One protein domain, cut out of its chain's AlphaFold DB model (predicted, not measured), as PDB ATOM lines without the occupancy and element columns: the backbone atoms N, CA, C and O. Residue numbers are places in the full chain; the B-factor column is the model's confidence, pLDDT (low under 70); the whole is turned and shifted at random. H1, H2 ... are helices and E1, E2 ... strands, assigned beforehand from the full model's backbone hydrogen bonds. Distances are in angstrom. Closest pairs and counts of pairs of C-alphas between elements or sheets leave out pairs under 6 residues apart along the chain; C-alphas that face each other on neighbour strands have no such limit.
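This is residues 212 to 373 of the 373 residues of a protein of Lamprigera yunnana (UniProt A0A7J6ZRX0). Two lobes set end to end make an elongated model: at one end a strongly twisted four-stranded sheet, E1 to E4, with H3 and H4 over one face and H2 grazing it, at the other a cluster of four mostly crossed helices, H6 to H9. H5 bridges the lobes, and H1 lies between them. The printed part has 162 residues, with nine named helices and four named strands in the order H1 H2 H3 E1 E2 E3 E4 H4 H5 H6 H7 H8 H9, a mixed class. The sheet, in the order E1 E2 E3 E4, is a meander, each strand the antiparallel neighbour of the one before. The whole is only just loose, close to compact, with a radius of gyration of the C-alphas of 18.7 A and spans of 60 by 31 by 27 A.

H1, residues 212 to 217, only just touches H8, residues 346 to 357, with 3 pairs of C-alphas within 8 A, the closest being the C-alphas of Asn 217 and Phe 357, 6.2 A apart; H8 touches H1 with residue 357 alone. The sheet holds E1, residues 255 to 257, E2, 260 to 267, E3, 270 to 277, and E4, 282 to 285, three hairpins in a row. N 255 and O 262 are within hydrogen-bond range at 2.9 A, N 263 and O 274 at 2.8 A, and N 275 and O 283 at 2.8 A. H2, residues 225 to 235, only grazes the sheet with residues 227 to 234. H3, residues 238 to 246, runs along the strands over E2 and E3; its closest C-alphas to E3 are Phe 245 and Lys 271, 6.4 A apart. H4, residues 287 to 295, is on the same face, with C-alphas 272 and 287 7.2 A apart. H5, residues 297 to 307, is close to but not clearly touching H2, C-alphas 228 and 304 being closest at 6.5 A. H6, residues 310 to 325, touches H7, residues 330 to 340, with its residues 319 to 324 alone, closest at C-alphas 323 and 333, 5.9 A, a steep tilt of 57 degrees, opposite ways. With residues 320 to 325 alone H6 touches H9, residues 359 to 372, closest at C-alphas 324 and 370, 5.3 A. H7 and H8 form a helical hairpin. Every O i to N i+4 pair is within hydrogen-bond range in H2 to H9, and 1 of 2 in H1.

H1 begins at C-alpha 212, (-18.173, 21.209, 21.330). E2 is 20.3 A long and bends by 53 degrees at residue 264; E3 is 22.0 A. H6 spans 22.8 A and H9 20.4 A, ending at C-alpha 372, (-53.281, 26.423, 26.224).

The C-alphas farthest apart, Asp 249 and Ser 327, are 60.7 A apart. The printed part has no cut and no long link. Mean pLDDT of the printed part is 80.4; it is under 70 at residues 212 to 227, 248 to 251, 299, 342 to 344 and 357 to 358.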
ATOM      1  N   GLU A 212     -17.262  21.001  22.467       37.22
ATOM      2  CA  GLU A 212     -18.173  21.209  21.330       37.22
ATOM      3  C   GLU A 212     -19.523  21.763  21.794       37.22
ATOM      4  O   GLU A 212     -20.075  22.672  21.170       37.22
ATOM      5  N   THR A 213     -20.011  21.327  22.960       38.72
ATOM      6  CA  THR A 213     -21.192  21.940  23.563       38.72
ATOM      7  C   THR A 213     -20.894  23.332  24.097       38.72
ATOM      8  O   THR A 213     -21.803  24.134  24.099       38.72
ATOM      9  N   MET A 214     -19.670  23.727  24.465       37.66
ATOM     10  CA  MET A 214     -19.439  25.040  25.103       37.66
ATOM     11  C   MET A 214     -19.386  26.223  24.121       37.66
ATOM     12  O   MET A 214     -19.841  27.318  24.466       37.66
ATOM     13  N   LEU A 215     -18.930  26.007  22.880       41.97
ATOM     14  CA  LEU A 215     -19.029  27.012  21.810       41.97
ATOM     15  C   LEU A 215     -20.471  27.210  21.308       41.97
ATOM     16  O   LEU A 215     -20.769  28.255  20.727       41.97
ATOM     17  N   LEU A 216     -21.379  26.271  21.602       40.50
ATOM     18  CA  LEU A 216     -22.805  26.370  21.270       40.50
ATOM     19  C   LEU A 216     -23.733  26.635  22.484       40.50
ATOM     20  O   LEU A 216     -24.765  27.293  22.336       40.50
ATOM     21  N   ASN A 217     -23.349  26.224  23.699       36.16
ATOM     22  CA  ASN A 217     -24.165  26.264  24.927       36.16
ATOM     23  C   ASN A 217     -24.045  27.562  25.711       36.16
ATOM     24  O   ASN A 217     -24.903  27.843  26.552       36.16
ATOM     25  N   GLN A 218     -23.088  28.442  25.414       38.78
ATOM     26  CA  GLN A 218     -23.160  29.813  25.920       38.78
ATOM     27  C   GLN A 218     -24.046  30.699  25.027       38.78
ATOM     28  O   GLN A 218     -23.652  31.740  24.505       38.78
ATOM     29  N   ARG A 219     -25.334  30.310  25.017       40.44
ATOM     30  CA  ARG A 219     -26.539  31.103  24.709       40.44
ATOM     31  C   ARG A 219     -26.892  31.340  23.243       40.44
ATOM     32  O   ARG A 219     -27.085  32.491  22.839       40.44
ATOM     33  N   ILE A 220     -27.256  30.280  22.536       43.25
ATOM     34  CA  ILE A 220     -28.243  30.390  21.453       43.25
ATOM     35  C   ILE A 220     -29.640  30.135  22.038       43.25
ATOM     36  O   ILE A 220     -30.335  29.203  21.685       43.25
ATOM     37  N   TYR A 221     -30.064  30.987  22.981       39.62
ATOM     38  CA  TYR A 221     -31.467  31.051  23.411       39.62
ATOM     39  C   TYR A 221     -32.302  31.539  22.214       39.62
ATOM     40  O   TYR A 221     -32.292  32.739  21.921       39.62
ATOM     41  N   TYR A 222     -32.938  30.610  21.503       37.62
ATOM     42  CA  TYR A 222     -33.617  30.829  20.225       37.62
ATOM     43  C   TYR A 222     -34.900  31.668  20.293       37.62
ATOM     44  O   TYR A 222     -35.657  31.567  21.261       37.62
ATOM     45  N   LEU A 223     -35.168  32.341  19.161       39.25
ATOM     46  CA  LEU A 223     -36.377  33.069  18.728       39.25
ATOM     47  C   LEU A 223     -36.466  34.553  19.101       39.25
ATOM     48  O   LEU A 223     -37.483  35.016  19.608       39.25
ATOM     49  N   ASN A 224     -35.439  35.346  18.788       45.19
ATOM     50  CA  ASN A 224     -35.669  36.783  18.675       45.19
ATOM     51  C   ASN A 224     -34.797  37.421  17.592       45.19
ATOM     52  O   ASN A 224     -33.585  37.198  17.551       45.19
ATOM     53  N   LYS A 225     -35.413  38.254  16.747       51.44
ATOM     54  CA  LYS A 225     -34.749  39.101  15.740       51.44
ATOM     55  C   LYS A 225     -33.565  39.874  16.346       51.44
ATOM     56  O   LYS A 225     -32.499  39.949  15.741       51.44
ATOM     57  N   SER A 226     -33.728  40.294  17.602       53.34
ATOM     58  CA  SER A 226     -32.720  40.959  18.435       53.34
ATOM     59  C   SER A 226     -31.381  40.208  18.551       53.34
ATOM     60  O   SER A 226     -30.344  40.848  18.677       53.34
ATOM     61  N   LYS A 227     -31.336  38.870  18.451       69.88
ATOM     62  CA  LYS A 227     -30.076  38.111  18.601       69.88
ATOM     63  C   LYS A 227     -29.281  37.935  17.320       69.88
ATOM     64  O   LYS A 227     -28.057  37.839  17.369       69.88
ATOM     65  N   LYS A 228     -29.960  37.927  16.171       79.31
ATOM     66  CA  LYS A 228     -29.282  38.056  14.877       79.31
ATOM     67  C   LYS A 228     -28.573  39.408  14.809       79.31
ATOM     68  O   LYS A 228     -27.431  39.471  14.374       79.31
ATOM     69  N   GLU A 229     -29.226  40.457  15.308       82.56
ATOM     70  CA  GLU A 229     -28.643  41.795  15.438       82.56
ATOM     71  C   GLU A 229     -27.456  41.809  16.420       82.56
ATOM     72  O   GLU A 229     -26.407  42.342  16.071       82.56
ATOM     73  N   GLU A 230     -27.550  41.148  17.585       86.94
ATOM     74  CA  GLU A 230     -26.405  40.981  18.503       86.94
ATOM     75  C   GLU A 230     -25.224  40.239  17.855       86.94
ATOM     76  O   GLU A 230     -24.078  40.643  18.037       86.94
ATOM     77  N   TRP A 231     -25.472  39.169  17.089       85.75
ATOM     78  CA  TRP A 231     -24.412  38.453  16.368       85.75
ATOM     79  C   TRP A 231     -23.755  39.328  15.302       85.75
ATOM     80  O   TRP A 231     -22.533  39.337  15.198       85.75
ATOM     81  N   ILE A 232     -24.546  40.087  14.538       87.50
ATOM     82  CA  ILE A 232     -24.024  41.034  13.546       87.50
ATOM     83  C   ILE A 232     -23.153  42.085  14.240       87.50
ATOM     84  O   ILE A 232     -22.008  42.278  13.847       87.50
ATOM     85  N   GLN A 233     -23.631  42.686  15.330       90.81
ATOM     86  CA  GLN A 233     -22.862  43.662  16.108       90.81
ATOM     87  C   GLN A 233     -21.585  43.061  16.722       90.81
ATOM     88  O   GLN A 233     -20.549  43.729  16.778       90.81
ATOM     89  N   PHE A 234     -21.634  41.806  17.183       90.25
ATOM     90  CA  PHE A 234     -20.467  41.066  17.673       90.25
ATOM     91  C   PHE A 234     -19.460  40.807  16.552       90.25
ATOM     92  O   PHE A 234     -18.261  41.025  16.725       90.25
ATOM     93  N   HIS A 235     -19.950  40.413  15.380       89.12
ATOM     94  CA  HIS A 235     -19.145  40.199  14.186       89.12
ATOM     95  C   HIS A 235     -18.489  41.492  13.688       89.12
ATOM     96  O   HIS A 235     -17.307  41.483  13.354       89.12
ATOM     97  N   GLU A 236     -19.182  42.627  13.757       93.31
ATOM     98  CA  GLU A 236     -18.609  43.954  13.487       93.31
ATOM     99  C   GLU A 236     -17.453  44.306  14.440       93.31
ATOM    100  O   GLU A 236     -16.635  45.172  14.133       93.31
ATOM    101  N   GLN A 237     -17.341  43.640  15.600       93.25
ATOM    102  CA  GLN A 237     -16.191  43.788  16.498       93.25
ATOM    103  C   GLN A 237     -15.020  42.870  16.162       93.25
ATOM    104  O   GLN A 237     -13.998  42.949  16.839       93.25
ATOM    105  N   ARG A 238     -15.106  42.028  15.129       92.31
ATOM    106  CA  ARG A 238     -14.078  41.033  14.802       92.31
ATOM    107  C   ARG A 238     -12.680  41.630  14.673       92.31
ATOM    108  O   ARG A 238     -11.747  41.111  15.276       92.31
ATOM    109  N   GLU A 239     -12.519  42.713  13.913       90.94
ATOM    110  CA  GLU A 239     -11.202  43.343  13.723       90.94
ATOM    111  C   GLU A 239     -10.631  43.874  15.036       90.94
ATOM    112  O   GLU A 239      -9.454  43.690  15.336       90.94
ATOM    113  N   ASN A 240     -11.493  44.471  15.853       90.75
ATOM    114  CA  ASN A 240     -11.133  45.012  17.150       90.75
ATOM    115  C   ASN A 240     -10.750  43.922  18.158       90.75
ATOM    116  O   ASN A 240      -9.737  44.043  18.844       90.75
ATOM    117  N   ILE A 241     -11.535  42.843  18.212       91.50
ATOM    118  CA  ILE A 241     -11.254  41.665  19.033       91.50
ATOM    119  C   ILE A 241      -9.920  41.052  18.602       91.50
ATOM    120  O   ILE A 241      -9.050  40.825  19.439       91.50
ATOM    121  N   ASN A 242      -9.704  40.859  17.299       90.25
ATOM    122  CA  ASN A 242      -8.445  40.324  16.784       90.25
ATOM    123  C   ASN A 242      -7.260  41.222  17.143       90.25
ATOM    124  O   ASN A 242      -6.237  40.729  17.615       90.25
ATOM    125  N   LYS A 243      -7.414  42.539  16.986       86.88
ATOM    126  CA  LYS A 243      -6.378  43.506  17.342       86.88
ATOM    127  C   LYS A 243      -6.039  43.444  18.829       86.88
ATOM    128  O   LYS A 243      -4.858  43.411  19.162       86.88
ATOM    129  N   TYR A 244      -7.035  43.339  19.710       87.81
ATOM    130  CA  TYR A 244      -6.801  43.179  21.146       87.81
ATOM    131  C   TYR A 244      -5.917  41.960  21.451       87.81
ATOM    132  O   TYR A 244      -4.901  42.088  22.141       87.81
ATOM    133  N   PHE A 245      -6.232  40.791  20.885       85.44
ATOM    134  CA  PHE A 245      -5.411  39.594  21.094       85.44
ATOM    135  C   PHE A 245      -4.004  39.740  20.495       85.44
ATOM    136  O   PHE A 245      -3.031  39.299  21.110       85.44
ATOM    137  N   GLN A 246      -3.866  40.454  19.376       83.06
ATOM    138  CA  GLN A 246      -2.598  40.623  18.658       83.06
ATOM    139  C   GLN A 246      -1.663  41.702  19.234       83.06
ATOM    140  O   GLN A 246      -0.448  41.562  19.123       83.06
ATOM    141  N   THR A 247      -2.171  42.765  19.868       80.44
ATOM    142  CA  THR A 247      -1.343  43.910  20.308       80.44
ATOM    143  C   THR A 247      -1.219  44.003  21.823       80.44
ATOM    144  O   THR A 247      -2.223  43.875  22.515       80.44
ATOM    145  N   CYS A 248      -0.029  44.259  22.368       69.81
ATOM    146  CA  CYS A 248       0.174  44.398  23.820       69.81
ATOM    147  C   CYS A 248      -0.495  45.641  24.438       69.81
ATOM    148  O   CYS A 248      -0.704  45.659  25.643       69.81
ATOM    149  N   ASP A 249      -0.860  46.638  23.625       59.34
ATOM    150  CA  ASP A 249      -1.112  48.008  24.088       59.34
ATOM    151  C   ASP A 249      -2.468  48.564  23.624       59.34
ATOM    152  O   ASP A 249      -2.567  49.578  22.930       59.34
ATOM    153  N   MET A 250      -3.561  47.882  23.973       65.62
ATOM    154  CA  MET A 250      -4.902  48.425  23.736       65.62
ATOM    155  C   MET A 250      -5.624  48.714  25.046       65.62
ATOM    156  O   MET A 250      -6.154  47.816  25.695       65.62
ATOM    157  N   MET A 251      -5.726  50.007  25.373       69.25
ATOM    158  CA  MET A 251      -6.797  50.503  26.231       69.25
ATOM    159  C   MET A 251      -8.121  50.349  25.483       69.25
ATOM    160  O   MET A 251      -8.486  51.175  24.645       69.25
ATOM    161  N   TRP A 252      -8.832  49.266  25.772       78.75
ATOM    162  CA  TRP A 252     -10.167  49.031  25.251       78.75
ATOM    163  C   TRP A 252     -11.213  49.378  26.302       78.75
ATOM    164  O   TRP A 252     -11.129  48.943  27.449       78.75
ATOM    165  N   LYS A 253     -12.223  50.152  25.906       87.75
ATOM    166  CA  LYS A 253     -13.370  50.442  26.767       87.75
ATOM    167  C   LYS A 253     -14.420  49.347  26.594       87.75
ATOM    168  O   LYS A 253     -14.669  48.972  25.447       87.75
ATOM    169  N   PRO A 254     -15.058  48.869  27.679       91.69
ATOM    170  CA  PRO A 254     -16.148  47.909  27.580       91.69
ATOM    171  C   PRO A 254     -17.163  48.332  26.516       91.69
ATOM    172  O   PRO A 254     -17.539  49.505  26.445       91.69
ATOM    173  N   LYS A 255     -17.570  47.392  25.661       92.88
ATOM    174  CA  LYS A 255     -18.473  47.666  24.543       92.88
ATOM    175  C   LYS A 255     -19.768  46.894  24.706       92.88
ATOM    176  O   LYS A 255     -19.756  45.672  24.802       92.88
ATOM    177  N   GLN A 256     -20.880  47.615  24.707       92.69
ATOM    178  CA  GLN A 256     -22.204  47.018  24.785       92.69
ATOM    179  C   GLN A 256     -22.661  46.542  23.398       92.69
ATOM    180  O   GLN A 256     -22.523  47.262  22.410       92.69
ATOM    181  N   ILE A 257     -23.182  45.319  23.341       90.06
ATOM    182  CA  ILE A 257     -23.722  44.634  22.165       90.06
ATOM    183  C   ILE A 257     -25.072  44.043  22.560       90.06
ATOM    184  O   ILE A 257     -25.140  42.986  23.190       90.06
ATOM    185  N   GLY A 258     -26.146  44.764  22.239       88.62
ATOM    186  CA  GLY A 258     -27.493  44.463  22.723       88.62
ATOM    187  C   GLY A 258     -27.533  44.294  24.245       88.62
ATOM    188  O   GLY A 258     -27.244  45.224  24.999       88.62
ATOM    189  N   SER A 259     -27.879  43.089  24.694       86.81
ATOM    190  CA  SER A 259     -27.936  42.712  26.112       86.81
ATOM    191  C   SER A 259     -26.574  42.373  26.736       86.81
ATOM    192  O   SER A 259     -26.484  42.132  27.942       86.81
ATOM    193  N   LYS A 260     -25.504  42.333  25.938       90.75
ATOM    194  CA  LYS A 260     -24.188  41.859  26.368       90.75
ATOM    195  C   LYS A 260     -23.181  42.992  26.485       90.75
ATOM    196  O   LYS A 260     -23.211  43.939  25.708       90.75
ATOM    197  N   THR A 261     -22.237  42.848  27.399       93.38
ATOM    198  CA  THR A 261     -21.083  43.736  27.536       93.38
ATOM    199  C   THR A 261     -19.824  42.937  27.246       93.38
ATOM    200  O   THR A 261     -19.560  41.926  27.893       93.38
ATOM    201  N   LEU A 262     -19.060  43.379  26.251       94.19
ATOM    202  CA  LEU A 262     -17.733  42.864  25.948       94.19
ATOM    203  C   LEU A 262     -16.696  43.649  26.741       94.19
ATOM    204  O   LEU A 262     -16.541  44.856  26.533       94.19
ATOM    205  N   THR A 263     -15.944  42.952  27.577       93.75
ATOM    206  CA  THR A 263     -14.824  43.502  28.335       93.75
ATOM    207  C   THR A 263     -13.585  42.680  28.027       93.75
ATOM    208  O   THR A 263     -13.642  41.458  27.939       93.75
ATOM    209  N   PHE A 264     -12.453  43.344  27.843       92.94
ATOM    210  CA  PHE A 264     -11.179  42.660  27.703       92.94
ATOM    211  C   PHE A 264     -10.421  42.711  29.017       92.94
ATOM    212  O   PHE A 264     -10.323  43.768  29.637       92.94
ATOM    213  N   GLU A 265      -9.884  41.572  29.432       91.12
ATOM    214  CA  GLU A 265      -9.257  41.414  30.738       91.12
ATOM    215  C   GLU A 265      -7.970  40.588  30.614       91.12
ATOM    216  O   GLU A 265      -7.742  39.887  29.627       91.12
ATOM    217  N   MET A 266      -7.101  40.687  31.618       87.25
ATOM    218  CA  MET A 266      -5.914  39.844  31.741       87.25
ATOM    219  C   MET A 266      -6.098  38.946  32.959       87.25
ATOM    220  O   MET A 266      -6.229  39.450  34.072       87.25
ATOM    221  N   ILE A 267      -6.090  37.629  32.762       84.31
ATOM    222  CA  ILE A 267      -6.088  36.647  33.853       84.31
ATOM    223  C   ILE A 267      -4.803  35.843  33.735       84.31
ATOM    224  O   ILE A 267      -4.578  35.213  32.706       84.31
ATOM    225  N   GLU A 268      -3.963  35.873  34.774       89.38
ATOM    226  CA  GLU A 268      -2.689  35.131  34.804       89.38
ATOM    227  C   GLU A 268      -1.831  35.396  33.554       89.38
ATOM    228  O   GLU A 268      -1.381  34.475  32.878       89.38
ATOM    229  N   GLU A 269      -1.672  36.675  33.198       83.75
ATOM    230  CA  GLU A 269      -0.925  37.121  32.009       83.75
ATOM    231  C   GLU A 269      -1.520  36.679  30.655       83.75
ATOM    232  O   GLU A 269      -0.941  36.946  29.601       83.75
ATOM    233  N   LYS A 270      -2.708  36.063  30.646       80.31
ATOM    234  CA  LYS A 270      -3.427  35.694  29.423       80.31
ATOM    235  C   LYS A 270      -4.520  36.701  29.115       80.31
ATOM    236  O   LYS A 270      -5.358  37.014  29.960       80.31
ATOM    237  N   LYS A 271      -4.537  37.152  27.864       84.94
ATOM    238  CA  LYS A 271      -5.619  37.964  27.310       84.94
ATOM    239  C   LYS A 271      -6.886  37.137  27.210       84.94
ATOM    240  O   LYS A 271      -6.853  36.020  26.690       84.94
ATOM    241  N   ILE A 272      -7.991  37.709  27.655       89.19
ATOM    242  CA  ILE A 272      -9.306  37.083  27.593       89.19
ATOM    243  C   ILE A 272     -10.363  38.103  27.170       89.19
ATOM    244  O   ILE A 272     -10.303  39.284  27.511       89.19
ATOM    245  N   LEU A 273     -11.359  37.628  26.428       90.88
ATOM    246  CA  LEU A 273     -12.589  38.356  26.155       90.88
ATOM    247  C   LEU A 273     -13.663  37.875  27.131       90.88
ATOM    248  O   LEU A 273     -14.137  36.745  27.026       90.88
ATOM    249  N   ARG A 274     -14.051  38.740  28.065       90.38
ATOM    250  CA  ARG A 274     -15.204  38.545  28.938       90.38
ATOM    251  C   ARG A 274     -16.462  39.052  28.235       90.38
ATOM    252  O   ARG A 274     -16.510  40.186  27.764       90.38
ATOM    253  N   ILE A 275     -17.489  38.217  28.173       89.81
ATOM    254  CA  ILE A 275     -18.817  38.563  27.673       89.81
ATOM    255  C   ILE A 275     -19.792  38.403  28.831       89.81
ATOM    256  O   ILE A 275     -20.080  37.290  29.266       89.81
ATOM    257  N   GLU A 276     -20.296  39.519  29.333       87.56
ATOM    258  CA  GLU A 276     -21.242  39.566  30.443       87.56
ATOM    259  C   GLU A 276     -22.649  39.876  29.931       87.56
ATOM    260  O   GLU A 276     -22.814  40.588  28.944       87.56
ATOM    261  N   ASN A 277     -23.680  39.340  30.579       85.69
ATOM    262  CA  ASN A 277     -25.072  39.704  30.307       85.69
ATOM    263  C   ASN A 277     -25.662  40.607  31.380       85.69
ATOM    264  O   ASN A 277     -25.261  40.518  32.531       85.69
ATOM    265  N   VAL A 278     -26.779  41.263  31.058       75.94
ATOM    266  CA  VAL A 278     -27.673  41.931  32.022       75.94
ATOM    267  C   VAL A 278     -28.033  41.059  33.239       75.94
ATOM    268  O   VAL A 278     -28.207  41.573  34.334       75.94
ATOM    269  N   CYS A 279     -28.129  39.733  33.079       75.94
ATOM    270  CA  CYS A 279     -28.421  38.811  34.188       75.94
ATOM    271  C   CYS A 279     -27.202  38.445  35.061       75.94
ATOM    272  O   CYS A 279     -27.334  37.577  35.916       75.94
ATOM    273  N   GLY A 280     -26.019  39.011  34.806       78.19
ATOM    274  CA  GLY A 280     -24.785  38.714  35.546       78.19
ATOM    275  C   GLY A 280     -24.094  37.397  35.174       78.19
ATOM    276  O   GLY A 280     -23.118  37.022  35.813       78.19
ATOM    277  N   ASN A 281     -24.560  36.669  34.149       78.12
ATOM    278  CA  ASN A 281     -23.800  35.512  33.655       78.12
ATOM    279  C   ASN A 281     -22.641  35.994  32.785       78.12
ATOM    280  O   ASN A 281     -22.840  36.827  31.894       78.12
ATOM    281  N   GLU A 282     -21.489  35.370  32.978       84.44
ATOM    282  CA  GLU A 282     -20.234  35.733  32.333       84.44
ATOM    283  C   GLU A 282     -19.668  34.565  31.527       84.44
ATOM    284  O   GLU A 282     -19.809  33.393  31.882       84.44
ATOM    285  N   VAL A 283     -19.019  34.913  30.426       81.44
ATOM    286  CA  VAL A 283     -18.351  34.009  29.493       81.44
ATOM    287  C   VAL A 283     -16.943  34.523  29.275       81.44
ATOM    288  O   VAL A 283     -16.767  35.719  29.081       81.44
ATOM    289  N   TYR A 284     -15.953  33.638  29.260       82.81
ATOM    290  CA  TYR A 284     -14.555  34.006  29.058       82.81
ATOM    291  C   TYR A 284     -13.989  33.253  27.862       82.81
ATOM    292  O   TYR A 284     -13.959  32.024  27.870       82.81
ATOM    293  N   LEU A 285     -13.524  33.985  26.853       81.19
ATOM    294  CA  LEU A 285     -12.962  33.417  25.632       81.19
ATOM    295  C   LEU A 285     -11.480  33.777  25.510       81.19
ATOM    296  O   LEU A 285     -11.114  34.954  25.519       81.19
ATOM    297  N   GLY A 286     -10.634  32.754  25.384       82.75
ATOM    298  CA  GLY A 286      -9.244  32.911  24.953       82.75
ATOM    299  C   GLY A 286      -9.146  33.103  23.439       82.75
ATOM    300  O   GLY A 286     -10.140  32.975  22.719       82.75
ATOM    301  N   TRP A 287      -7.941  33.388  22.945       84.44
ATOM    302  CA  TRP A 287      -7.706  33.597  21.514       84.44
ATOM    303  C   TRP A 287      -8.133  32.391  20.672       84.44
ATOM    304  O   TRP A 287      -8.758  32.560  19.628       84.44
ATOM    305  N   GLU A 288      -7.834  31.180  21.136       73.44
ATOM    306  CA  GLU A 288      -8.161  29.934  20.446       73.44
ATOM    307  C   GLU A 288      -9.675  29.798  20.257       73.44
ATOM    308  O   GLU A 288     -10.135  29.597  19.135       73.44
ATOM    309  N   SER A 289     -10.454  30.026  21.320       79.06
ATOM    310  CA  SER A 289     -11.921  29.989  21.268       79.06
ATOM    311  C   SER A 289     -12.487  31.073  20.353       79.06
ATOM    312  O   SER A 289     -13.385  30.813  19.560       79.06
ATOM    313  N   VAL A 290     -11.948  32.293  20.417       80.00
ATOM    314  CA  VAL A 290     -12.356  33.393  19.530       80.00
ATOM    315  C   VAL A 290     -12.057  33.060  18.064       80.00
ATOM    316  O   VAL A 290     -12.901  33.274  17.194       80.00
ATOM    317  N   SER A 291     -10.882  32.499  17.781       76.25
ATOM    318  CA  SER A 291     -10.493  32.076  16.436       76.25
ATOM    319  C   SER A 291     -11.403  30.974  15.892       76.25
ATOM    320  O   SER A 291     -11.674  30.950  14.691       76.25
ATOM    321  N   GLU A 292     -11.869  30.072  16.750       71.69
ATOM    322  CA  GLU A 292     -12.808  29.014  16.385       71.69
ATOM    323  C   GLU A 292     -14.212  29.563  16.096       71.69
ATOM    324  O   GLU A 292     -14.808  29.240  15.071       71.69
ATOM    325  N   VAL A 293     -14.707  30.511  16.900       76.88
ATOM    326  CA  VAL A 293     -15.954  31.235  16.584       76.88
ATOM    327  C   VAL A 293     -15.874  31.888  15.197       76.88
ATOM    328  O   VAL A 293     -16.845  31.878  14.436       76.88
ATOM    329  N   TRP A 294     -14.707  32.422  14.823       84.56
ATOM    330  CA  TRP A 294     -14.491  33.002  13.497       84.56
ATOM    331  C   TRP A 294     -14.408  31.976  12.369       84.56
ATOM    332  O   TRP A 294     -14.874  32.279  11.269       84.56
ATOM    333  N   SER A 295     -13.850  30.786  12.599       73.38
ATOM    334  CA  SER A 295     -13.829  29.733  11.573       73.38
ATOM    335  C   SER A 295     -15.236  29.189  11.302       73.38
ATOM    336  O   SER A 295     -15.564  28.867  10.161       73.38
ATOM    337  N   LEU A 296     -16.093  29.183  12.325       74.62
ATOM    338  CA  LEU A 296     -17.488  28.752  12.244       74.62
ATOM    339  C   LEU A 296     -18.447  29.847  11.758       74.62
ATOM    340  O   LEU A 296     -19.643  29.590  11.615       74.62
ATOM    341  N   GLN A 297     -17.964  31.057  11.457       80.19
ATOM    342  CA  GLN A 297     -18.810  32.219  11.164       80.19
ATOM    343  C   GLN A 297     -19.858  31.955  10.069       80.19
ATOM    344  O   GLN A 297     -21.011  32.357  10.223       80.19
ATOM    345  N   THR A 298     -19.482  31.300   8.966       70.88
ATOM    346  CA  THR A 298     -20.405  31.007   7.855       70.88
ATOM    347  C   THR A 298     -21.522  30.068   8.295       70.88
ATOM    348  O   THR A 298     -22.688  30.322   7.996       70.88
ATOM    349  N   VAL A 299     -21.178  29.026   9.057       68.81
ATOM    350  CA  VAL A 299     -22.136  28.049   9.589       68.81
ATOM    351  C   VAL A 299     -23.060  28.720  10.601       68.81
ATOM    352  O   VAL A 299     -24.276  28.630  10.462       68.81
ATOM    353  N   LEU A 300     -22.503  29.478  11.550       73.00
ATOM    354  CA  LEU A 300     -23.267  30.228  12.552       73.00
ATOM    355  C   LEU A 300     -24.222  31.231  11.899       73.00
ATOM    356  O   LEU A 300     -25.389  31.309  12.270       73.00
ATOM    357  N   SER A 301     -23.759  31.963  10.886       77.25
ATOM    358  CA  SER A 301     -24.582  32.946  10.174       77.25
ATOM    359  C   SER A 301     -25.703  32.277   9.377       77.25
ATOM    360  O   SER A 301     -26.839  32.749   9.420       77.25
ATOM    361  N   TYR A 302     -25.416  31.165   8.691       76.75
ATOM    362  CA  TYR A 302     -26.428  30.369   7.997       76.75
ATOM    363  C   TYR A 302     -27.474  29.830   8.978       76.75
ATOM    364  O   TYR A 302     -28.664  30.080   8.792       76.75
ATOM    365  N   ARG A 303     -27.038  29.187  10.068       71.69
ATOM    366  CA  ARG A 303     -27.918  28.614  11.095       71.69
ATOM    367  C   ARG A 303     -28.783  29.670  11.770       71.69
ATOM    368  O   ARG A 303     -29.994  29.487  11.855       71.69
ATOM    369  N   LEU A 304     -28.208  30.804  12.173       75.81
ATOM    370  CA  LEU A 304     -28.958  31.925  12.751       75.81
ATOM    371  C   LEU A 304     -29.966  32.510  11.761       75.81
ATOM    372  O   LEU A 304     -31.065  32.892  12.152       75.81
ATOM    373  N   SER A 305     -29.615  32.584  10.475       77.88
ATOM    374  CA  SER A 305     -30.539  33.096   9.467       77.88
ATOM    375  C   SER A 305     -31.675  32.109   9.185       77.88
ATOM    376  O   SER A 305     -32.822  32.541   9.107       77.88
ATOM    377  N   TYR A 306     -31.378  30.810   9.106       77.62
ATOM    378  CA  TYR A 306     -32.354  29.745   8.863       77.62
ATOM    379  C   TYR A 306     -33.371  29.620  10.002       77.62
ATOM    380  O   TYR A 306     -34.575  29.721   9.788       77.62
ATOM    381  N   SER A 307     -32.875  29.519  11.231       70.00
ATOM    382  CA  SER A 307     -33.685  29.447  12.455       70.00
ATOM    383  C   SER A 307     -34.496  30.713  12.752       70.00
ATOM    384  O   SER A 307     -35.535  30.643  13.404       70.00
ATOM    385  N   SER A 308     -34.036  31.881  12.287       70.50
ATOM    386  CA  SER A 308     -34.819  33.125  12.333       70.50
ATOM    387  C   SER A 308     -35.893  33.204  11.242       70.50
ATOM    388  O   SER A 308     -36.725  34.112  11.268       70.50
ATOM    389  N   GLY A 309     -35.857  32.288  10.271       78.69
ATOM    390  CA  GLY A 309     -36.824  32.193   9.191       78.69
ATOM    391  C   GLY A 309     -38.179  31.680   9.673       78.69
ATOM    392  O   GLY A 309     -38.283  30.919  10.633       78.69
ATOM    393  N   SER A 310     -39.238  32.078   8.969       73.25
ATOM    394  CA  SER A 310     -40.604  31.631   9.255       73.25
ATOM    395  C   SER A 310     -40.761  30.114   9.146       73.25
ATOM    396  O   SER A 310     -41.503  29.528   9.923       73.25
ATOM    397  N   ASN A 311     -40.040  29.481   8.217       82.12
ATOM    398  CA  ASN A 311     -40.196  28.059   7.902       82.12
ATOM    399  C   ASN A 311     -39.823  27.162   9.089       82.12
ATOM    400  O   ASN A 311     -40.646  26.351   9.503       82.12
ATOM    401  N   PHE A 312     -38.654  27.386   9.701       85.56
ATOM    402  CA  PHE A 312     -38.240  26.615  10.874       85.56
ATOM    403  C   PHE A 312     -39.147  26.870  12.076       85.56
ATOM    404  O   PHE A 312     -39.447  25.950  12.829       85.56
ATOM    405  N   LYS A 313     -39.621  28.110  12.258       86.19
ATOM    406  CA  LYS A 313     -40.556  28.421  13.342       86.19
ATOM    407  C   LYS A 313     -41.849  27.612  13.209       86.19
ATOM    408  O   LYS A 313     -42.262  27.003  14.186       86.19
ATOM    409  N   TYR A 314     -42.458  27.579  12.022       89.50
ATOM    410  CA  TYR A 314     -43.667  26.779  11.800       89.50
ATOM    411  C   TYR A 314     -43.408  25.292  12.033       89.50
ATOM    412  O   TYR A 314     -44.184  24.650  12.729       89.50
ATOM    413  N   PHE A 315     -42.283  24.774  11.535       91.19
ATOM    414  CA  PHE A 315     -41.881  23.394  11.788       91.19
ATOM    415  C   PHE A 315     -41.733  23.094  13.287       91.19
ATOM    416  O   PHE A 315     -42.271  22.103  13.775       91.19
ATOM    417  N   TYR A 316     -41.029  23.955  14.028       91.69
ATOM    418  CA  TYR A 316     -40.852  23.826  15.472       91.69
ATOM    419  C   TYR A 316     -42.202  23.831  16.194       91.69
ATOM    420  O   TYR A 316     -42.484  22.908  16.953       91.69
ATOM    421  N   ASP A 317     -43.050  24.822  15.916       92.00
ATOM    422  CA  ASP A 317     -44.367  24.964  16.542       92.00
ATOM    423  C   ASP A 317     -45.263  23.742  16.246       92.00
ATOM    424  O   ASP A 317     -45.957  23.256  17.139       92.00
ATOM    425  N   ASP A 318     -45.207  23.191  15.029       94.44
ATOM    426  CA  ASP A 318     -45.948  21.983  14.654       94.44
ATOM    427  C   ASP A 318     -45.446  20.735  15.395       94.44
ATOM    428  O   ASP A 318     -46.257  19.933  15.866       94.44
ATOM    429  N   VAL A 319     -44.125  20.582  15.571       94.06
ATOM    430  CA  VAL A 319     -43.561  19.491  16.386       94.06
ATOM    431  C   VAL A 319     -43.975  19.644  17.850       94.06
ATOM    432  O   VAL A 319     -44.412  18.668  18.460       94.06
ATOM    433  N   ILE A 320     -43.886  20.850  18.421       96.38
ATOM    434  CA  ILE A 320     -44.282  21.116  19.811       96.38
ATOM    435  C   ILE A 320     -45.769  20.804  20.025       96.38
ATOM    436  O   ILE A 320     -46.103  20.114  20.990       96.38
ATOM    437  N   ARG A 321     -46.648  21.221  19.104       96.44
ATOM    438  CA  ARG A 321     -48.092  20.941  19.161       96.44
ATOM    439  C   ARG A 321     -48.398  19.448  19.069       96.44
ATOM    440  O   ARG A 321     -49.132  18.923  19.901       96.44
ATOM    441  N   ALA A 322     -47.776  18.741  18.125       96.06
ATOM    442  CA  ALA A 322     -47.962  17.298  17.974       96.06
ATOM    443  C   ALA A 322     -47.507  16.515  19.223       96.06
ATOM    444  O   ALA A 322     -48.142  15.542  19.638       96.06
ATOM    445  N   VAL A 323     -46.417  16.946  19.867       96.25
ATOM    446  CA  VAL A 323     -45.946  16.343  21.123       96.25
ATOM    447  C   VAL A 323     -46.860  16.689  22.298       96.25
ATOM    448  O   VAL A 323     -47.070  15.838  23.167       96.25
ATOM    449  N   ALA A 324     -47.408  17.905  22.341       96.69
ATOM    450  CA  ALA A 324     -48.335  18.330  23.386       96.69
ATOM    451  C   ALA A 324     -49.578  17.424  23.441       96.69
ATOM    452  O   ALA A 324     -49.941  16.986  24.535       96.69
ATOM    453  N   GLU A 325     -50.117  17.055  22.274       96.50
ATOM    454  CA  GLU A 325     -51.263  16.144  22.097       96.50
ATOM    455  C   GLU A 325     -50.939  14.670  22.405       96.50
ATOM    456  O   GLU A 325     -51.834  13.854  22.629       96.50
ATOM    457  N   THR A 326     -49.654  14.305  22.440       96.31
ATOM    458  CA  THR A 326     -49.221  12.926  22.683       96.31
ATOM    459  C   THR A 326     -48.968  12.694  24.177       96.31
ATOM    460  O   THR A 326     -48.134  13.356  24.807       96.31
ATOM    461  N   SER A 327     -49.647  11.705  24.766       94.31
ATOM    462  CA  SER A 327     -49.396  11.272  26.147       94.31
ATOM    463  C   SER A 327     -48.011  10.632  26.305       94.31
ATOM    464  O   SER A 327     -47.510   9.992  25.381       94.31
ATOM    465  N   GLY A 328     -47.417  10.737  27.493       93.38
ATOM    466  CA  GLY A 328     -46.144  10.088  27.825       93.38
ATOM    467  C   GLY A 328     -44.968  11.057  27.946       93.38
ATOM    468  O   GLY A 328     -45.153  12.259  28.169       93.38
ATOM    469  N   ASP A 329     -43.760  10.502  27.855       94.06
ATOM    470  CA  ASP A 329     -42.513  11.247  28.018       94.06
ATOM    471  C   ASP A 329     -42.286  12.213  26.847       94.06
ATOM    472  O   ASP A 329     -42.257  11.821  25.680       94.06
ATOM    473  N   VAL A 330     -42.117  13.494  27.175       90.94
ATOM    474  CA  VAL A 330     -41.984  14.570  26.186       90.94
ATOM    475  C   VAL A 330     -40.720  14.400  25.347       90.94
ATOM    476  O   VAL A 330     -40.786  14.564  24.133       90.94
ATOM    477  N   LYS A 331     -39.584  14.029  25.955       87.25
ATOM    478  CA  LYS A 331     -38.313  13.887  25.230       87.25
ATOM    479  C   LYS A 331     -38.424  12.746  24.215       87.25
ATOM    480  O   LYS A 331     -38.121  12.950  23.041       87.25
ATOM    481  N   ILE A 332     -38.939  11.586  24.629       90.25
ATOM    482  CA  ILE A 332     -39.158  10.429  23.745       90.25
ATOM    483  C   ILE A 332     -40.123  10.779  22.604       90.25
ATOM    484  O   ILE A 332     -39.859  10.440  21.449       90.25
ATOM    485  N   ASN A 333     -41.219  11.480  22.902       93.12
ATOM    486  CA  ASN A 333     -42.204  11.859  21.892       93.12
ATOM    487  C   ASN A 333     -41.625  12.831  20.859       93.12
ATOM    488  O   ASN A 333     -41.853  12.632  19.665       93.12
ATOM    489  N   ILE A 334     -40.820  13.815  21.281       87.94
ATOM    490  CA  ILE A 334     -40.134  14.706  20.339       87.94
ATOM    491  C   ILE A 334     -39.193  13.899  19.435       87.94
ATOM    492  O   ILE A 334     -39.293  14.011  18.215       87.94
ATOM    493  N   TYR A 335     -38.325  13.047  19.996       87.81
ATOM    494  CA  TYR A 335     -37.405  12.233  19.190       87.81
ATOM    495  C   TYR A 335     -38.143  11.318  18.210       87.81
ATOM    496  O   TYR A 335     -37.732  11.191  17.061       87.81
ATOM    497  N   ASN A 336     -39.256  10.712  18.625       91.12
ATOM    498  CA  ASN A 336     -40.058   9.852  17.758       91.12
ATOM    499  C   ASN A 336     -40.696  10.620  16.596       91.12
ATOM    500  O   ASN A 336     -40.743  10.098  15.484       91.12
ATOM    501  N   ILE A 337     -41.195  11.834  16.841       91.31
ATOM    502  CA  ILE A 337     -41.777  12.674  15.790       91.31
ATOM    503  C   ILE A 337     -40.677  13.147  14.838       91.31
ATOM    504  O   ILE A 337     -40.800  12.953  13.631       91.31
ATOM    505  N   VAL A 338     -39.570  13.667  15.370       87.62
ATOM    506  CA  VAL A 338     -38.439  14.164  14.574       87.62
ATOM    507  C   VAL A 338     -37.809  13.047  13.732       87.62
ATOM    508  O   VAL A 338     -37.588  13.250  12.545       87.62
ATOM    509  N   ASN A 339     -37.618  11.842  14.278       85.38
ATOM    510  CA  ASN A 339     -37.056  10.707  13.531       85.38
ATOM    511  C   ASN A 339     -37.988  10.168  12.430       85.38
ATOM    512  O   ASN A 339     -37.519   9.552  11.476       85.38
ATOM    513  N   ARG A 340     -39.311  10.362  12.548       87.88
ATOM    514  CA  ARG A 340     -40.279   9.966  11.504       87.88
ATOM    515  C   ARG A 340     -40.320  10.956  10.346       87.88
ATOM    516  O   ARG A 340     -40.652  10.574   9.224       87.88
ATOM    517  N   LEU A 341     -39.981  12.213  10.609       83.12
ATOM    518  CA  LEU A 341     -39.839  13.252   9.602       83.12
ATOM    519  C   LEU A 341     -38.476  13.052   8.915       83.12
ATOM    520  O   LEU A 341     -37.501  13.663   9.304       83.12
ATOM    521  N   SER A 342     -38.405  12.119   7.953       63.69
ATOM    522  CA  SER A 342     -37.333  11.905   6.950       63.69
ATOM    523  C   SER A 342     -35.956  12.572   7.208       63.69
ATOM    524  O   SER A 342     -35.831  13.791   7.128       63.69
ATOM    525  N   GLU A 343     -34.893  11.759   7.298       61.50
ATOM    526  CA  GLU A 343     -33.493  12.056   7.695       61.50
ATOM    527  C   GLU A 343     -32.715  13.241   7.055       61.50
ATOM    528  O   GLU A 343     -31.517  13.365   7.309       61.50
ATOM    529  N   LYS A 344     -33.288  14.127   6.228       60.22
ATOM    530  CA  LYS A 344     -32.499  15.149   5.500       60.22
ATOM    531  C   LYS A 344     -33.149  16.524   5.311       60.22
ATOM    532  O   LYS A 344     -32.743  17.238   4.395       60.22
ATOM    533  N   SER A 345     -34.129  16.930   6.121       81.50
ATOM    534  CA  SER A 345     -34.534  18.345   6.110       81.50
ATOM    535  C   SER A 345     -33.636  19.171   7.036       81.50
ATOM    536  O   SER A 345     -33.276  18.736   8.132       81.50
ATOM    537  N   ASP A 346     -33.275  20.380   6.600       78.88
ATOM    538  CA  ASP A 346     -32.556  21.345   7.440       78.88
ATOM    539  C   ASP A 346     -33.335  21.641   8.738       78.88
ATOM    540  O   ASP A 346     -32.728  21.844   9.788       78.88
ATOM    541  N   ASP A 347     -34.669  21.558   8.690       84.19
ATOM    542  CA  ASP A 347     -35.564  21.681   9.839       84.19
ATOM    543  C   ASP A 347     -35.350  20.575  10.883       84.19
ATOM    544  O   ASP A 347     -35.265  20.859  12.077       84.19
ATOM    545  N   VAL A 348     -35.207  19.317  10.452       84.38
ATOM    546  CA  VAL A 348     -34.935  18.176  11.342       84.38
ATOM    547  C   VAL A 348     -33.557  18.315  11.973       84.38
ATOM    548  O   VAL A 348     -33.429  18.164  13.186       84.38
ATOM    549  N   CYS A 349     -32.539  18.681  11.188       79.44
ATOM    550  CA  CYS A 349     -31.200  18.958  11.709       79.44
ATOM    551  C   CYS A 349     -31.224  20.080  12.756       79.44
ATOM    552  O   CYS A 349     -30.696  19.910  13.852       79.44
ATOM    553  N   CYS A 350     -31.879  21.205  12.456       79.88
ATOM    554  CA  CYS A 350     -32.002  22.314  13.398       79.88
ATOM    555  C   CYS A 350     -32.834  21.946  14.633       79.88
ATOM    556  O   CYS A 350     -32.526  22.410  15.728       79.88
ATOM    557  N   MET A 351     -33.847  21.088  14.506       85.00
ATOM    558  CA  MET A 351     -34.619  20.611  15.652       85.00
ATOM    559  C   MET A 351     -33.802  19.668  16.538       85.00
ATOM    560  O   MET A 351     -33.832  19.803  17.758       85.00
ATOM    561  N   LEU A 352     -33.017  18.761  15.952       81.38
ATOM    562  CA  LEU A 352     -32.087  17.910  16.700       81.38
ATOM    563  C   LEU A 352     -31.024  18.742  17.427       81.38
ATOM    564  O   LEU A 352     -30.738  18.463  18.588       81.38
ATOM    565  N   GLU A 353     -30.505  19.797  16.793       75.75
ATOM    566  CA  GLU A 353     -29.639  20.780  17.453       75.75
ATOM    567  C   GLU A 353     -30.375  21.432  18.641       75.75
ATOM    568  O   GLU A 353     -29.864  21.429  19.757       75.75
ATOM    569  N   VAL A 354     -31.607  21.927  18.463       77.56
ATOM    570  CA  VAL A 354     -32.391  22.508  19.573       77.56
ATOM    571  C   VAL A 354     -32.590  21.510  20.716       77.56
ATOM    572  O   VAL A 354     -32.491  21.896  21.874       77.56
ATOM    573  N   LEU A 355     -32.825  20.231  20.432       80.12
ATOM    574  CA  LEU A 355     -33.016  19.218  21.474       80.12
ATOM    575  C   LEU A 355     -31.727  18.847  22.189       80.12
ATOM    576  O   LEU A 355     -31.747  18.609  23.394       80.12
ATOM    577  N   HIS A 356     -30.621  18.805  21.456       74.56
ATOM    578  CA  HIS A 356     -29.316  18.502  22.014       74.56
ATOM    579  C   HIS A 356     -28.804  19.662  22.883       74.56
ATOM    580  O   HIS A 356     -28.374  19.447  24.013       74.56
ATOM    581  N   PHE A 357     -28.920  20.900  22.397       62.47
ATOM    582  CA  PHE A 357     -28.373  22.085  23.065       62.47
ATOM    583  C   PHE A 357     -29.368  22.780  24.013       62.47
ATOM    584  O   PHE A 357     -28.963  23.531  24.900       62.47
ATOM    585  N   MET A 358     -30.679  22.573  23.848       69.12
ATOM    586  CA  MET A 358     -31.735  23.251  24.619       69.12
ATOM    587  C   MET A 358     -32.934  22.350  24.992       69.12
ATOM    588  O   MET A 358     -34.092  22.757  24.809       69.12
ATOM    589  N   PRO A 359     -32.715  21.162  25.578       81.19
ATOM    590  CA  PRO A 359     -33.804  20.226  25.869       81.19
ATOM    591  C   PRO A 359     -34.885  20.828  26.783       81.19
ATOM    592  O   PRO A 359     -36.075  20.607  26.571       81.19
ATOM    593  N   GLU A 360     -34.485  21.644  27.761       81.62
ATOM    594  CA  GLU A 360     -35.401  22.247  28.737       81.62
ATOM    595  C   GLU A 360     -36.328  23.303  28.125       81.62
ATOM    596  O   GLU A 360     -37.464  23.459  28.570       81.62
ATOM    597  N   LYS A 361     -35.890  23.998  27.066       82.56
ATOM    598  CA  LYS A 361     -36.762  24.939  26.353       82.56
ATOM    599  C   LYS A 361     -37.853  24.187  25.600       82.56
ATOM    600  O   LYS A 361     -39.020  24.529  25.743       82.56
ATOM    601  N   ALA A 362     -37.482  23.160  24.836       86.94
ATOM    602  CA  ALA A 362     -38.457  22.349  24.111       86.94
ATOM    603  C   ALA A 362     -39.470  21.715  25.080       86.94
ATOM    604  O   ALA A 362     -40.671  21.725  24.821       86.94
ATOM    605  N   LEU A 363     -39.003  21.244  26.242       88.50
ATOM    606  CA  LEU A 363     -39.872  20.735  27.302       88.50
ATOM    607  C   LEU A 363     -40.826  21.810  27.845       88.50
ATOM    608  O   LEU A 363     -42.022  21.549  27.980       88.50
ATOM    609  N   PHE A 364     -40.312  23.003  28.149       90.12
ATOM    610  CA  PHE A 364     -41.119  24.125  28.623       90.12
ATOM    611  C   PHE A 364     -42.182  24.541  27.600       90.12
ATOM    612  O   PHE A 364     -43.339  24.725  27.976       90.12
ATOM    613  N   ASP A 365     -41.817  24.641  26.321       91.50
ATOM    614  CA  ASP A 365     -42.727  25.033  25.243       91.50
ATOM    615  C   ASP A 365     -43.847  23.990  25.065       91.50
ATOM    616  O   ASP A 365     -45.015  24.361  24.977       91.50
ATOM    617  N   VAL A 366     -43.539  22.687  25.147       94.44
ATOM    618  CA  VAL A 366     -44.563  21.619  25.159       94.44
ATOM    619  C   VAL A 366     -45.493  21.740  26.368       94.44
ATOM    620  O   VAL A 366     -46.708  21.591  26.241       94.44
ATOM    621  N   GLN A 367     -44.955  21.999  27.562       93.06
ATOM    622  CA  GLN A 367     -45.772  22.179  28.770       93.06
ATOM    623  C   GLN A 367     -46.641  23.437  28.706       93.06
ATOM    624  O   GLN A 367     -47.721  23.479  29.296       93.06
ATOM    625  N   LEU A 368     -46.157  24.489  28.050       92.25
ATOM    626  CA  LEU A 368     -46.925  25.696  27.806       92.25
ATOM    627  C   LEU A 368     -48.069  25.415  26.829       92.25
ATOM    628  O   LEU A 368     -49.205  25.735  27.158       92.25
ATOM    629  N   GLU A 369     -47.793  24.746  25.710       96.19
ATOM    630  CA  GLU A 369     -48.802  24.378  24.711       96.19
ATOM    631  C   GLU A 369     -49.899  23.486  25.318       96.19
ATOM    632  O   GLU A 369     -51.085  23.758  25.150       96.19
ATOM    633  N   ARG A 370     -49.524  22.505  26.153       95.94
ATOM    634  CA  ARG A 370     -50.473  21.663  26.912       95.94
ATOM    635  C   ARG A 370     -51.383  22.429  27.871       95.94
ATOM    636  O   ARG A 370     -52.402  21.888  28.273       95.94
ATOM    637  N   ARG A 371     -50.985  23.622  28.324       95.38
ATOM    638  CA  ARG A 371     -51.815  24.474  29.196       95.38
ATOM    639  C   ARG A 371     -52.754  25.383  28.407       95.38
ATOM    640  O   ARG A 371     -53.662  25.951  29.006       95.38
ATOM    641  N   ILE A 372     -52.473  25.593  27.123       94.62
ATOM    642  CA  ILE A 372     -53.281  26.423  26.224       94.62
ATOM    643  C   ILE A 372     -54.434  25.600  25.627       94.62
ATOM    644  O   ILE A 372     -55.504  26.162  25.392       94.62
ATOM    645  N   GLN A 373     -54.210  24.302  25.399       89.88
ATOM    646  CA  GLN A 373     -55.230  23.308  25.039       89.88
ATOM    647  C   GLN A 373     -56.102  22.946  26.245       89.88
ATOM    648  O   GLN A 373     -57.328  22.783  26.039       89.88
TER     649      GLN A 373